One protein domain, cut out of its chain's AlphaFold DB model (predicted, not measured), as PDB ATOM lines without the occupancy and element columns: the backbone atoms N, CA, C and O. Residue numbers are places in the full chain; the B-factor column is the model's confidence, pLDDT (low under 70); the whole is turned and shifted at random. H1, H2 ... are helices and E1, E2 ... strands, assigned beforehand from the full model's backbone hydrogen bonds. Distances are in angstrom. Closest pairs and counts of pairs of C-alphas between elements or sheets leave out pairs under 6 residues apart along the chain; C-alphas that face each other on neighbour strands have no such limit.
ATOM      1  N   ALA A 433     158.572 145.379 153.538       83.94
ATOM      2  CA  ALA A 433     158.936 146.566 152.760       83.94
ATOM      3  C   ALA A 433     158.883 147.847 153.612       83.94
ATOM      4  O   ALA A 433     159.827 148.638 153.589       83.94
ATOM      5  N   ILE A 434     157.824 148.022 154.411       83.31
ATOM      6  CA  ILE A 434     157.675 149.149 155.345       83.31
ATOM      7  C   ILE A 434     158.749 149.105 156.443       83.31
ATOM      8  O   ILE A 434     159.408 150.114 156.685       83.31
ATOM      9  N   GLU A 435     158.944 147.954 157.090       85.19
ATOM     10  CA  GLU A 435     159.852 147.808 158.239       85.19
ATOM     11  C   GLU A 435     161.328 148.022 157.862       85.19
ATOM     12  O   GLU A 435     162.085 148.579 158.655       85.19
ATOM     13  N   ASN A 436     161.719 147.695 156.625       84.25
ATOM     14  CA  ASN A 436     163.055 147.980 156.081       84.25
ATOM     15  C   ASN A 436     163.156 149.331 155.341       84.25
ATOM     16  O   ASN A 436     164.161 149.600 154.683       84.25
ATOM     17  N   GLY A 437     162.130 150.188 155.403       84.00
ATOM     18  CA  GLY A 437     162.156 151.521 154.790       84.00
ATOM     19  C   GLY A 437     162.165 151.540 153.255       84.00
ATOM     20  O   GLY A 437     162.506 152.565 152.667       84.00
ATOM     21  N   ARG A 438     161.764 150.448 152.588       91.44
ATOM     22  CA  ARG A 438     161.603 150.343 151.121       91.44
ATOM     23  C   ARG A 438     160.292 150.997 150.664       91.44
ATOM     24  O   ARG A 438     159.448 150.385 150.009       91.44
ATOM     25  N   GLN A 439     160.120 152.258 151.048       89.56
ATOM     26  CA  GLN A 439     159.054 153.143 150.590       89.56
ATOM     27  C   GLN A 439     159.633 154.117 149.565       89.56
ATOM     28  O   GLN A 439     160.717 154.661 149.767       89.56
ATOM     29  N   ILE A 440     158.920 154.324 148.462       90.50
ATOM     30  CA  ILE A 440     159.300 155.243 147.393       90.50
ATOM     31  C   ILE A 440     158.113 156.146 147.061       90.50
ATOM     32  O   ILE A 440     157.076 155.681 146.579       90.50
ATOM     33  N   HIS A 441     158.282 157.448 147.292       87.94
ATOM     34  CA  HIS A 441     157.432 158.474 146.709       87.94
ATOM     35  C   HIS A 441     158.057 158.926 145.389       87.94
ATOM     36  O   HIS A 441     159.098 159.576 145.365       87.94
ATOM     37  N   PHE A 442     157.447 158.510 144.285       87.75
ATOM     38  CA  PHE A 442     158.012 158.680 142.957       87.75
ATOM     39  C   PHE A 442     157.531 159.988 142.331       87.75
ATOM     40  O   PHE A 442     156.402 160.089 141.836       87.75
ATOM     41  N   ASN A 443     158.397 161.000 142.378       79.94
ATOM     42  CA  ASN A 443     158.091 162.330 141.875       79.94
ATOM     43  C   ASN A 443     158.279 162.376 140.355       79.94
ATOM     44  O   ASN A 443     159.389 162.519 139.859       79.94
ATOM     45  N   ASN A 444     157.188 162.242 139.606       79.19
ATOM     46  CA  ASN A 444     157.173 162.263 138.142       79.19
ATOM     47  C   ASN A 444     156.620 163.586 137.570       79.19
ATOM     48  O   ASN A 444     155.961 163.587 136.522       79.19
ATOM     49  N   ASN A 445     156.884 164.695 138.274       74.00
ATOM     50  CA  ASN A 445     156.636 166.069 137.832       74.00
ATOM     51  C   ASN A 445     157.886 166.638 137.138       74.00
ATOM     52  O   ASN A 445     159.004 166.418 137.601       74.00
ATOM     53  N   THR A 446     157.720 167.446 136.092       65.38
ATOM     54  CA  THR A 446     158.837 167.982 135.285       65.38
ATOM     55  C   THR A 446     159.771 168.902 136.082       65.38
ATOM     56  O   THR A 446     160.977 168.943 135.843       65.38
ATOM     57  N   PHE A 447     159.213 169.644 137.043       62.59
ATOM     58  CA  PHE A 447     159.964 170.506 137.969       62.59
ATOM     59  C   PHE A 447     160.061 169.923 139.387       62.59
ATOM     60  O   PHE A 447     160.461 170.620 140.319       62.59
ATOM     61  N   GLY A 448     159.662 168.663 139.565       66.94
ATOM     62  CA  GLY A 448     159.841 167.939 140.816       66.94
ATOM     63  C   GLY A 448     161.267 167.426 140.987       66.94
ATOM     64  O   GLY A 448     162.121 167.634 140.124       66.94
ATOM     65  N   ASN A 449     161.526 166.757 142.111       74.06
ATOM     66  CA  ASN A 449     162.835 166.164 142.382       74.06
ATOM     67  C   ASN A 449     163.146 165.047 141.377       74.06
ATOM     68  O   ASN A 449     162.295 164.212 141.085       74.06
ATOM     69  N   HIS A 450     164.382 165.016 140.889       73.56
ATOM     70  CA  HIS A 450     164.842 164.048 139.900       73.56
ATOM     71  C   HIS A 450     165.062 162.684 140.562       73.56
ATOM     72  O   HIS A 450     165.818 162.575 141.534       73.56
ATOM     73  N   ASN A 451     164.423 161.639 140.039       83.44
ATOM     74  CA  ASN A 451     164.675 160.276 140.489       83.44
ATOM     75  C   ASN A 451     165.958 159.775 139.810       83.44
ATOM     76  O   ASN A 451     166.185 160.032 138.626       83.44
ATOM     77  N   VAL A 452     166.812 159.075 140.556       83.38
ATOM     78  CA  VAL A 452     168.069 158.526 140.030       83.38
ATOM     79  C   VAL A 452     168.233 157.086 140.483       83.38
ATOM     80  O   VAL A 452     168.359 156.801 141.675       83.38
ATOM     81  N   GLU A 453     168.262 156.176 139.521       89.38
ATOM     82  CA  GLU A 453     168.594 154.776 139.724       89.38
ATOM     83  C   GLU A 453     170.089 154.511 139.507       89.38
ATOM     84  O   GLU A 453     170.710 155.027 138.579       89.38
ATOM     85  N   ASN A 454     170.678 153.652 140.335       89.69
ATOM     86  CA  ASN A 454     172.028 153.133 140.137       89.69
ATOM     87  C   ASN A 454     172.054 151.621 140.385       89.69
ATOM     88  O   ASN A 454     171.295 151.089 141.196       89.69
ATOM     89  N   PHE A 455     172.960 150.927 139.704       89.00
ATOM     90  CA  PHE A 455     173.426 149.621 140.163       89.00
ATOM     91  C   PHE A 455     174.549 149.844 141.181       89.00
ATOM     92  O   PHE A 455     175.414 150.691 140.956       89.00
ATOM     93  N   ASP A 456     174.582 149.052 142.251       91.00
ATOM     94  CA  ASP A 456     175.727 148.931 143.156       91.00
ATOM     95  C   ASP A 456     176.322 147.512 143.064       91.00
ATOM     96  O   ASP A 456     175.897 146.612 143.800       91.00
ATOM     97  N   PRO A 457     177.311 147.289 142.172       86.12
ATOM     98  CA  PRO A 457     177.968 145.991 142.020       86.12
ATOM     99  C   PRO A 457     178.769 145.534 143.244       86.12
ATOM    100  O   PRO A 457     179.115 144.362 143.328       86.12
ATOM    101  N   LYS A 458     179.066 146.418 144.207       87.50
ATOM    102  CA  LYS A 458     179.819 146.043 145.417       87.50
ATOM    103  C   LYS A 458     178.939 145.340 146.446       87.50
ATOM    104  O   LYS A 458     179.453 144.564 147.245       87.50
ATOM    105  N   ASN A 459     177.636 145.623 146.428       89.88
ATOM    106  CA  ASN A 459     176.651 145.067 147.356       89.88
ATOM    107  C   ASN A 459     175.557 144.232 146.660       89.88
ATOM    108  O   ASN A 459     174.632 143.792 147.335       89.88
ATOM    109  N   ASN A 460     175.639 144.035 145.335       90.19
ATOM    110  CA  ASN A 460     174.620 143.404 144.482       90.19
ATOM    111  C   ASN A 460     173.206 144.008 144.631       90.19
ATOM    112  O   ASN A 460     172.211 143.285 144.709       90.19
ATOM    113  N   LYS A 461     173.098 145.343 144.696       93.75
ATOM    114  CA  LYS A 461     171.822 146.034 144.961       93.75
ATOM    115  C   LYS A 461     171.458 147.094 143.933       93.75
ATOM    116  O   LYS A 461     172.306 147.829 143.433       93.75
ATOM    117  N   LEU A 462     170.160 147.204 143.668       93.88
ATOM    118  CA  LEU A 462     169.560 148.347 142.993       93.88
ATOM    119  C   LEU A 462     169.417 149.481 144.017       93.88
ATOM    120  O   LEU A 462     168.894 149.271 145.116       93.88
ATOM    121  N   VAL A 463     169.912 150.665 143.662       94.06
ATOM    122  CA  VAL A 463     169.908 151.864 144.505       94.06
ATOM    123  C   VAL A 463     169.008 152.920 143.876       94.06
ATOM    124  O   VAL A 463     169.120 153.212 142.687       94.06
ATOM    125  N   PHE A 464     168.138 153.499 144.695       92.94
ATOM    126  CA  PHE A 464     167.151 154.502 144.318       92.94
ATOM    127  C   PHE A 464     167.397 155.762 145.134       92.94
ATOM    128  O   PHE A 464     167.297 155.735 146.361       92.94
ATOM    129  N   GLU A 465     167.709 156.859 144.461       88.44
ATOM    130  CA  GLU A 465     167.922 158.171 145.062       88.44
ATOM    131  C   GLU A 465     166.903 159.181 144.529       88.44
ATOM    132  O   GLU A 465     166.411 159.071 143.405       88.44
ATOM    133  N   THR A 466     166.636 160.206 145.330       82.06
ATOM    134  CA  THR A 466     165.887 161.395 144.925       82.06
ATOM    135  C   THR A 466     166.825 162.585 145.080       82.06
ATOM    136  O   THR A 466     167.328 162.833 146.176       82.06
ATOM    137  N   ARG A 467     167.103 163.299 143.988       78.31
ATOM    138  CA  ARG A 467     168.026 164.443 143.951       78.31
ATOM    139  C   ARG A 467     167.274 165.728 143.613       78.31
ATOM    140  O   ARG A 467     166.202 165.685 143.009       78.31
ATOM    141  N   GLN A 468     167.836 166.873 143.992       70.56
ATOM    142  CA  GLN A 468     167.302 168.160 143.557       70.56
ATOM    143  C   GLN A 468     167.388 168.254 142.024       70.56
ATOM    144  O   GLN A 468     168.266 167.671 141.385       70.56
ATOM    145  N   ASN A 469     166.411 168.915 141.413       68.06
ATOM    146  CA  ASN A 469     166.346 169.075 139.966       68.06
ATOM    147  C   ASN A 469     167.276 170.214 139.536       68.06
ATOM    148  O   ASN A 469     167.194 171.307 140.094       68.06
ATOM    149  N   VAL A 470     168.120 169.979 138.528       59.62
ATOM    150  CA  VAL A 470     169.121 170.950 138.042       59.62
ATOM    151  C   VAL A 470     168.483 172.286 137.640       59.62
ATOM    152  O   VAL A 470     169.087 173.340 137.811       59.62
ATOM    153  N   ILE A 471     167.233 172.283 137.166       56.84
ATOM    154  CA  ILE A 471     166.504 173.522 136.855       56.84
ATOM    155  C   ILE A 471     166.185 174.307 138.134       56.84
ATOM    156  O   ILE A 471     166.269 175.530 138.133       56.84
ATOM    157  N   VAL A 472     165.856 173.627 139.236       60.53
ATOM    158  CA  VAL A 472     165.657 174.276 140.541       60.53
ATOM    159  C   VAL A 472     166.993 174.810 141.061       60.53
ATOM    160  O   VAL A 472     167.058 175.983 141.405       60.53
ATOM    161  N   GLU A 473     168.063 174.005 141.023       61.62
ATOM    162  CA  GLU A 473     169.426 174.418 141.417       61.62
ATOM    163  C   GLU A 473     169.912 175.679 140.674       61.62
ATOM    164  O   GLU A 473     170.587 176.519 141.264       61.62
ATOM    165  N   LEU A 474     169.542 175.847 139.397       52.91
ATOM    166  CA  LEU A 474     169.881 177.018 138.577       52.91
ATOM    167  C   LEU A 474     169.069 178.290 138.901       52.91
ATOM    168  O   LEU A 474     169.443 179.369 138.437       52.91
ATOM    169  N   PHE A 475     167.971 178.189 139.658       51.59
ATOM    170  CA  PHE A 475     167.061 179.309 139.950       51.59
ATOM    171  C   PHE A 475     166.823 179.576 141.449       51.59
ATOM    172  O   PHE A 475     166.033 180.462 141.786       51.59
ATOM    173  N   THR A 476     167.499 178.864 142.357       53.34
ATOM    174  CA  THR A 476     167.441 179.101 143.811       53.34
ATOM    175  C   THR A 476     168.775 179.595 144.367       53.34
ATOM    176  O   THR A 476     169.797 178.933 144.202       53.34
ATOM    177  N   ASP A 477     168.751 180.726 145.083       51.25
ATOM    178  CA  ASP A 477     169.896 181.221 145.865       51.25
ATOM    179  C   ASP A 477     170.391 180.180 146.885       51.25
ATOM    180  O   ASP A 477     169.616 179.348 147.369       51.25
ATOM    181  N   SER A 478     171.678 180.264 147.250       52.78
ATOM    182  CA  SER A 478     172.366 179.310 148.141       52.78
ATOM    183  C   SER A 478     171.582 178.996 149.412       52.78
ATOM    184  O   SER A 478     171.423 177.832 149.778       52.78
ATOM    185  N   ASP A 479     171.039 180.034 150.040       49.22
ATOM    186  CA  ASP A 479     170.401 179.983 151.354       49.22
ATOM    187  C   ASP A 479     169.028 179.281 151.317       49.22
ATOM    188  O   ASP A 479     168.460 178.950 152.359       49.22
ATOM    189  N   TYR A 480     168.483 179.021 150.120       48.88
ATOM    190  CA  TYR A 480     167.240 178.269 149.928       48.88
ATOM    191  C   TYR A 480     167.467 176.752 149.786       48.88
ATOM    192  O   TYR A 480     166.561 175.970 150.090       48.88
ATOM    193  N   ASN A 481     168.665 176.320 149.370       51.09
ATOM    194  CA  ASN A 481     168.964 174.907 149.097       51.09
ATOM    195  C   ASN A 481     168.920 174.035 150.360       51.09
ATOM    196  O   ASN A 481     168.326 172.958 150.324       51.09
ATOM    197  N   ASP A 482     169.444 174.509 151.496       51.47
ATOM    198  CA  ASP A 482     169.429 173.759 152.768       51.47
ATOM    199  C   ASP A 482     168.005 173.379 153.216       51.47
ATOM    200  O   ASP A 482     167.783 172.319 153.806       51.47
ATOM    201  N   THR A 483     167.009 174.210 152.886       51.00
ATOM    202  CA  THR A 483     165.598 173.899 153.159       51.00
ATOM    203  C   THR A 483     165.059 172.845 152.187       51.00
ATOM    204  O   THR A 483     164.333 171.946 152.613       51.00
ATOM    205  N   ILE A 484     165.425 172.908 150.903       51.81
ATOM    206  CA  ILE A 484     164.967 171.966 149.865       51.81
ATOM    207  C   ILE A 484     165.559 170.566 150.082       51.81
ATOM    208  O   ILE A 484     164.824 169.579 150.015       51.81
ATOM    209  N   ILE A 485     166.845 170.473 150.436       54.47
ATOM    210  CA  ILE A 485     167.548 169.210 150.719       54.47
ATOM    211  C   ILE A 485     166.831 168.386 151.806       54.47
ATOM    212  O   ILE A 485     166.805 167.157 151.729       54.47
ATOM    213  N   SER A 486     166.177 169.038 152.776       53.59
ATOM    214  CA  SER A 486     165.422 168.359 153.844       53.59
ATOM    215  C   SER A 486     164.186 167.570 153.367       53.59
ATOM    216  O   SER A 486     163.698 166.716 154.107       53.59
ATOM    217  N   TYR A 487     163.713 167.806 152.136       57.06
ATOM    218  CA  TYR A 487     162.594 167.087 151.509       57.06
ATOM    219  C   TYR A 487     163.036 165.955 150.567       57.06
ATOM    220  O   TYR A 487     162.182 165.272 149.996       57.06
ATOM    221  N   LEU A 488     164.341 165.735 150.374       67.00
ATOM    222  CA  LEU A 488     164.830 164.629 149.549       67.00
ATOM    223  C   LEU A 488     164.617 163.289 150.261       67.00
ATOM    224  O   LEU A 488     164.901 163.135 151.452       67.00
ATOM    225  N   GLN A 489     164.128 162.289 149.524       78.12
ATOM    226  CA  GLN A 489     163.950 160.955 150.082       78.12
ATOM    227  C   GLN A 489     165.310 160.311 150.385       78.12
ATOM    228  O   GLN A 489     166.249 160.395 149.592       78.12
ATOM    229  N   LYS A 490     165.405 159.605 151.520       82.94
ATOM    230  CA  LYS A 490     166.568 158.765 151.825       82.94
ATOM    231  C   LYS A 490     166.775 157.710 150.725       82.94
ATOM    232  O   LYS A 490     165.779 157.126 150.283       82.94
ATOM    233  N   PRO A 491     168.032 157.414 150.338       87.94
ATOM    234  CA  PRO A 491     168.319 156.365 149.371       87.94
ATOM    235  C   PRO A 491     167.784 155.000 149.818       87.94
ATOM    236  O   PRO A 491     168.016 154.581 150.954       87.94
ATOM    237  N   VAL A 492     167.107 154.294 148.914       92.31
ATOM    238  CA  VAL A 492     166.643 152.911 149.115       92.31
ATOM    239  C   VAL A 492     167.600 151.972 148.381       92.31
ATOM    240  O   VAL A 492     167.976 152.244 147.246       92.31
ATOM    241  N   SER A 493     168.020 150.872 149.015       93.19
ATOM    242  CA  SER A 493     169.003 149.931 148.454       93.19
ATOM    243  C   SER A 493     168.586 148.478 148.710       93.19
ATOM    244  O   SER A 493     168.568 148.012 149.855       93.19
ATOM    245  N   CYS A 494     168.236 147.760 147.642       93.81
ATOM    246  CA  CYS A 494     167.490 146.498 147.703       93.81
ATOM    247  C   CYS A 494     167.825 145.544 146.536       93.81
ATOM    248  O   CYS A 494     168.443 145.952 145.549       93.81
ATOM    249  N   LYS A 495     167.486 144.257 146.677       94.75
ATOM    250  CA  LYS A 495     167.697 143.219 145.652       94.75
ATOM    251  C   LYS A 495     166.648 143.301 144.519       94.75
ATOM    252  O   LYS A 495     165.587 143.879 144.745       94.75
ATOM    253  N   PRO A 496     166.885 142.734 143.318       95.81
ATOM    254  CA  PRO A 496     165.957 142.809 142.181       95.81
ATOM    255  C   PRO A 496     164.486 142.432 142.440       95.81
ATOM    256  O   PRO A 496     163.607 143.066 141.852       95.81
ATOM    257  N   LEU A 497     164.209 141.433 143.286       94.88
ATOM    258  CA  LEU A 497     162.858 140.968 143.633       94.88
ATOM    259  C   LEU A 497     162.336 141.527 144.965       94.88
ATOM    260  O   LEU A 497     161.199 141.232 145.334       94.88
ATOM    261  N   ASP A 498     163.116 142.341 145.684       93.38
ATOM    262  CA  ASP A 498     162.625 143.007 146.891       93.38
ATOM    263  C   ASP A 498     161.401 143.869 146.552       93.38
ATOM    264  O   ASP A 498     161.418 144.665 145.608       93.38
ATOM    265  N   ILE A 499     160.339 143.733 147.348       93.31
ATOM    266  CA  ILE A 499     159.126 144.530 147.180       93.31
ATOM    267  C   ILE A 499     159.352 145.946 147.708       93.31
ATOM    268  O   ILE A 499     159.781 146.160 148.843       93.31
ATOM    269  N   ILE A 500     159.005 146.918 146.869       92.81
ATOM    270  CA  ILE A 500     158.987 148.343 147.177       92.81
ATOM    271  C   ILE A 500     157.529 148.809 147.263       92.81
ATOM    272  O   ILE A 500     156.706 148.505 146.396       92.81
ATOM    273  N   SER A 501     157.228 149.589 148.300       91.62
ATOM    274  CA  SER A 501     155.986 150.357 148.437       91.62
ATOM    275  C   SER A 501     156.108 151.645 147.609       91.62
ATOM    276  O   SER A 501     156.717 152.620 148.044       91.62
ATOM    277  N   PHE A 502     155.588 151.627 146.382       92.56
ATOM    278  CA  PHE A 502     155.760 152.657 145.353       92.56
ATOM    279  C   PHE A 502     154.511 153.546 145.236       92.56
ATOM    280  O   PHE A 502     153.410 153.043 145.030       92.56
ATOM    281  N   THR A 503     154.663 154.869 145.343       91.62
ATOM    282  CA  THR A 503     153.552 155.842 145.276       91.62
ATOM    283  C   THR A 503     153.884 156.979 144.303       91.62
ATOM    284  O   THR A 503     154.660 157.864 144.680       91.62
ATOM    285  N   PRO A 504     153.327 157.003 143.076       91.50
ATOM    286  CA  PRO A 504     153.617 158.041 142.088       91.50
ATOM    287  C   PRO A 504     152.832 159.335 142.353       91.50
ATOM    288  O   PRO A 504     151.706 159.293 142.851       91.50
ATOM    289  N   GLU A 505     153.395 160.494 142.010       85.81
ATOM    290  CA  GLU A 505     152.728 161.794 142.212       85.81
ATOM    291  C   GLU A 505     151.645 162.113 141.162       85.81
ATOM    292  O   GLU A 505     150.572 162.610 141.524       85.81
ATOM    293  N   ARG A 506     151.899 161.779 139.890       82.69
ATOM    294  CA  ARG A 506     150.976 161.828 138.737       82.69
ATOM    295  C   ARG A 506     150.808 160.432 138.124       82.69
ATOM    296  O   ARG A 506     151.636 159.550 138.355       82.69
ATOM    297  N   ASP A 507     149.775 160.243 137.305       85.88
ATOM    298  CA  ASP A 507     149.509 158.973 136.618       85.88
ATOM    299  C   ASP A 507     150.697 158.502 135.750       85.88
ATOM    300  O   ASP A 507     151.426 159.299 135.143       85.88
ATOM    301  N   ILE A 508     150.873 157.181 135.666       86.56
ATOM    302  CA  ILE A 508     151.865 156.505 134.823       86.56
ATOM    303  C   ILE A 508     151.156 155.468 133.956       86.56
ATOM    304  O   ILE A 508     150.421 154.625 134.466       86.56
ATOM    305  N   LYS A 509     151.449 155.478 132.654       84.38
ATOM    306  CA  LYS A 509     151.109 154.399 131.719       84.38
ATOM    307  C   LYS A 509     152.406 153.861 131.111       84.38
ATOM    308  O   LYS A 509     153.138 154.607 130.458       84.38
ATOM    309  N   PHE A 510     152.718 152.590 131.351       79.25
ATOM    310  CA  PHE A 510     153.959 151.939 130.927       79.25
ATOM    311  C   PHE A 510     153.657 150.551 130.349       79.25
ATOM    312  O   PHE A 510     153.460 149.591 131.084       79.25
ATOM    313  N   LYS A 511     153.619 150.447 129.013       79.69
ATOM    314  CA  LYS A 511     153.079 149.283 128.281       79.69
ATOM    315  C   LYS A 511     151.669 148.894 128.765       79.69
ATOM    316  O   LYS A 511     150.705 149.543 128.386       79.69
ATOM    317  N   GLU A 512     151.594 147.825 129.554       74.56
ATOM    318  CA  GLU A 512     150.408 147.163 130.101       74.56
ATOM    319  C   GLU A 512     150.151 147.535 131.571       74.56
ATOM    320  O   GLU A 512     149.079 147.258 132.098       74.56
ATOM    321  N   PHE A 513     151.109 148.205 132.220       80.00
ATOM    322  CA  PHE A 513     150.964 148.717 133.576       80.00
ATOM    323  C   PHE A 513     150.369 150.127 133.562       80.00
ATOM    324  O   PHE A 513     150.909 151.034 132.919       80.00
ATOM    325  N   GLU A 514     149.309 150.332 134.340       89.00
ATOM    326  CA  GLU A 514     148.774 151.657 134.645       89.00
ATOM    327  C   GLU A 514     148.782 151.885 136.161       89.00
ATOM    328  O   GLU A 514     148.212 151.101 136.921       89.00
ATOM    329  N   PHE A 515     149.438 152.959 136.602       90.94
ATOM    330  CA  PHE A 515     149.539 153.344 138.009       90.94
ATOM    331  C   PHE A 515     148.910 154.723 138.203       90.94
ATOM    332  O   PHE A 515     149.363 155.707 137.617       90.94
ATOM    333  N   SER A 516     147.866 154.796 139.024       90.44
ATOM    334  CA  SER A 516     147.154 156.029 139.342       90.44
ATOM    335  C   SER A 516     147.913 156.868 140.368       90.44
ATOM    336  O   SER A 516     148.473 156.347 141.337       90.44
ATOM    337  N   ALA A 517     147.869 158.185 140.195       87.31
ATOM    338  CA  ALA A 517     148.432 159.166 141.108       87.31
ATOM    339  C   ALA A 517     148.025 158.888 142.565       87.31
ATOM    340  O   ALA A 517     146.854 158.639 142.867       87.31
ATOM    341  N   LYS A 518     148.997 158.979 143.478       86.81
ATOM    342  CA  LYS A 518     148.835 158.919 144.943       86.81
ATOM    343  C   LYS A 518     148.279 157.596 145.489       86.81
ATOM    344  O   LYS A 518     148.009 157.504 146.685       86.81
ATOM    345  N   HIS A 519     148.148 156.570 144.650       89.00
ATOM    346  CA  HIS A 519     147.838 155.208 145.077       89.00
ATOM    347  C   HIS A 519     149.134 154.457 145.400       89.00
ATOM    348  O   HIS A 519     150.160 154.668 144.754       89.00
ATOM    349  N   ASN A 520     149.099 153.594 146.417       88.50
ATOM    350  CA  ASN A 520     150.255 152.794 146.806       88.50
ATOM    351  C   ASN A 520     150.253 151.459 146.051       88.50
ATOM    352  O   ASN A 520     149.280 150.707 146.111       88.50
ATOM    353  N   TYR A 521     151.353 151.174 145.367       89.94
ATOM    354  CA  TYR A 521     151.594 149.950 144.619       89.94
ATOM    355  C   TYR A 521     152.723 149.149 145.261       89.94
ATOM    356  O   TYR A 521     153.609 149.690 145.917       89.94
ATOM    357  N   GLN A 522     152.685 147.839 145.061       90.25
ATOM    358  CA  GLN A 522     153.669 146.893 145.576       90.25
ATOM    359  C   GLN A 522     154.351 146.279 144.362       90.25
ATOM    360  O   GLN A 522     153.708 145.524 143.635       90.25
ATOM    361  N   LEU A 523     155.594 146.676 144.099       92.69
ATOM    362  CA  LEU A 523     156.315 146.351 142.866       92.69
ATOM    363  C   LEU A 523     157.708 145.796 143.206       92.69
ATOM    364  O   LEU A 523     158.317 146.287 144.160       92.69
ATOM    365  N   PRO A 524     158.244 144.827 142.444       94.62
ATOM    366  CA  PRO A 524     159.626 144.389 142.603       94.62
ATOM    367  C   PRO A 524     160.592 145.500 142.169       94.62
ATOM    368  O   PRO A 524     160.316 146.258 141.229       94.62
ATOM    369  N   ALA A 525     161.745 145.585 142.828       95.31
ATOM    370  CA  ALA A 525     162.734 146.633 142.591       95.31
ATOM    371  C   ALA A 525     163.187 146.737 141.121       95.31
ATOM    372  O   ALA A 525     163.388 147.847 140.626       95.31
ATOM    373  N   CYS A 526     163.289 145.626 140.383       94.88
ATOM    374  CA  CYS A 526     163.653 145.646 138.960       94.88
ATOM    375  C   CYS A 526     162.646 146.413 138.074       94.88
ATOM    376  O   CYS A 526     163.055 147.078 137.118       94.88
ATOM    377  N   LEU A 527     161.349 146.405 138.411       94.56
ATOM    378  CA  LEU A 527     160.331 147.202 137.718       94.56
ATOM    379  C   LEU A 527     160.390 148.672 138.133       94.56
ATOM    380  O   LEU A 527     160.316 149.552 137.278       94.56
ATOM    381  N   VAL A 528     160.583 148.956 139.424       94.12
ATOM    382  CA  VAL A 528     160.744 150.341 139.899       94.12
ATOM    383  C   VAL A 528     161.988 150.990 139.282       94.12
ATOM    384  O   VAL A 528     161.938 152.156 138.904       94.12
ATOM    385  N   TYR A 529     163.063 150.225 139.071       93.88
ATOM    386  CA  TYR A 529     164.270 150.683 138.377       93.88
ATOM    387  C   TYR A 529     163.976 151.081 136.920       93.88
ATOM    388  O   TYR A 529     164.510 152.079 136.442       93.88
ATOM    389  N   LEU A 530     163.085 150.371 136.212       90.88
ATOM    390  CA  LEU A 530     162.631 150.796 134.880       90.88
ATOM    391  C   LEU A 530     161.821 152.095 134.913       90.88
ATOM    392  O   LEU A 530     161.992 152.933 134.025       90.88
ATOM    393  N   LEU A 531     160.941 152.253 135.905       90.94
ATOM    394  CA  LEU A 531     160.117 153.455 136.054       90.94
ATOM    395  C   LEU A 531     160.987 154.682 136.363       90.94
ATOM    396  O   LEU A 531     160.813 155.707 135.705       90.94
ATOM    397  N   TYR A 532     161.964 154.536 137.267       89.00
ATOM    398  CA  TYR A 532     163.023 155.522 137.501       89.00
ATOM    399  C   TYR A 532     163.736 155.852 136.195       89.00
ATOM    400  O   TYR A 532     163.579 156.955 135.688       89.00
ATOM    401  N   ARG A 533     164.401 154.873 135.572       84.00
ATOM    402  CA  ARG A 533     165.243 155.093 134.389       84.00
ATOM    403  C   ARG A 533     164.517 155.759 133.220       84.00
ATOM    404  O   ARG A 533     165.128 156.514 132.464       84.00
ATOM    405  N   GLN A 534     163.221 155.494 133.045       82.12
ATOM    406  CA  GLN A 534     162.410 156.178 132.037       82.12
ATOM    407  C   GLN A 534     162.138 157.649 132.396       82.12
ATOM    408  O   GLN A 534     162.209 158.498 131.504       82.12
ATOM    409  N   GLU A 535     161.841 157.961 133.660       80.50
ATOM    410  CA  GLU A 535     161.739 159.345 134.142       80.50
ATOM    411  C   GLU A 535     163.092 160.045 134.023       80.50
ATOM    412  O   GLU A 535     163.172 161.072 133.359       80.50
ATOM    413  N   SER A 536     164.171 159.436 134.516       70.81
ATOM    414  CA  SER A 536     165.508 160.027 134.524       70.81
ATOM    415  C   SER A 536     165.990 160.403 133.118       70.81
ATOM    416  O   SER A 536     166.479 161.513 132.901       70.81
ATOM    417  N   ILE A 537     165.786 159.525 132.127       68.06
ATOM    418  CA  ILE A 537     166.065 159.819 130.711       68.06
ATOM    419  C   ILE A 537     165.149 160.938 130.185       68.06
ATOM    420  O   ILE A 537     165.621 161.836 129.484       68.06
ATOM    421  N   GLY A 538     163.859 160.914 130.534       66.44
ATOM    422  CA  GLY A 538     162.894 161.954 130.170       66.44
ATOM    423  C   GLY A 538     163.283 163.336 130.699       66.44
ATOM    424  O   GLY A 538     163.326 164.290 129.923       66.44
ATOM    425  N   SER A 539     163.650 163.439 131.976       66.19
ATOM    426  CA  SER A 539     164.075 164.685 132.622       66.19
ATOM    427  C   SER A 539     165.424 165.194 132.131       66.19
ATOM    428  O   SER A 539     165.588 166.406 132.001       66.19
ATOM    429  N   VAL A 540     166.376 164.324 131.773       61.84
ATOM    430  CA  VAL A 540     167.627 164.757 131.120       61.84
ATOM    431  C   VAL A 540     167.344 165.345 129.731       61.84
ATOM    432  O   VAL A 540     167.878 166.405 129.396       61.84
TER     433      VAL A 540
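What this domain is: This is residues 433 to 540 of the 913 residues of an uncharacterized protein of Chryseobacterium sp. Leaf405 (UniProt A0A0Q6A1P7). Two small three-stranded sheets, E1 E5 E8 and E2 E3 E4, stand side by side, with the long helix H3 over one face of both. A stretch with the short helices H1 and H2 makes one end of the longest axis, and the small hairpin E6 and E7 lies beyond the last residue of E5. The printed part has 108 residues, with three named helices and eight named strands in the order E1 E2 E3 H1 H2 E4 E5 E6 E7 E8 H3; its class is mixed, helices and strands. The first sheet is mixed and the second all antiparallel. The whole is compact, with a radius of gyration of the C-alphas of 14.1 A and spans of 41 by 32 by 25 A.

How they stand to each other: E1, residues 439 to 442, is an edge strand, parallel to E5, residues 499 to 504, at 32 degrees, with N 440 and O 501 2.8 A apart. E5 is antiparallel to E8, residues 521 to 524, with N 502 and O 521 2.8 A apart. E2, residues 450 to 456, and E3, residues 461 to 467, form a hairpin at 156 degrees, with N 452 and O 465 2.9 A apart. E4, residues 492 to 494, is antiparallel to E3, with N 464 and O 492 2.8 A apart. The closest C-alphas of E1 and E4 are those of Gln 439 and Val 492, 7.7 A apart. H1, residues 470 to 473, and H2, residues 478 to 485, are close but not clearly touching, their closest C-alphas, Glu 473 and Asn 481, being 7.7 A apart. E6, residues 508 to 510, and E7, residues 513 to 515, form a hairpin, with N 508 and O 515 2.9 A apart. H3, residues 525 to 540, makes two layers with each three-stranded sheet, a helix on one face of a sheet. Its height over the sheet E2 E3 E4 is 7.1 A, and its closest C-alpha pair with E2 is Tyr 532 and Asn 451, 5.9 A. Its height over the sheet E1 E5 E8 is 11.1 A; on the local plane it stands at 27 degrees to E5, only just along the strands. Every O i to N i+4 pair of H3 is within hydrogen-bond range, against 2 of 4 in H2; H1 is too short for such a pair.

Where its parts are: E1 begins at C-alpha 439 (159.054, 153.143, 150.590). From first to last C-alpha, E2 is 18.9 A, E3 18.8 A, H2 11.5 A, E5 15.5 A and H3 22.0 A long. H3 ends at C-alpha 540 (167.627, 164.757, 131.120).

The domain as a whole: The C-alphas farthest apart, Asp 479 and Glu 512, are 43.9 A apart. The printed part has no cut and no long link. Mean pLDDT of the printed part is 79.9; residues 446 to 448, 469 to 488 and 537 to 540 are under 70.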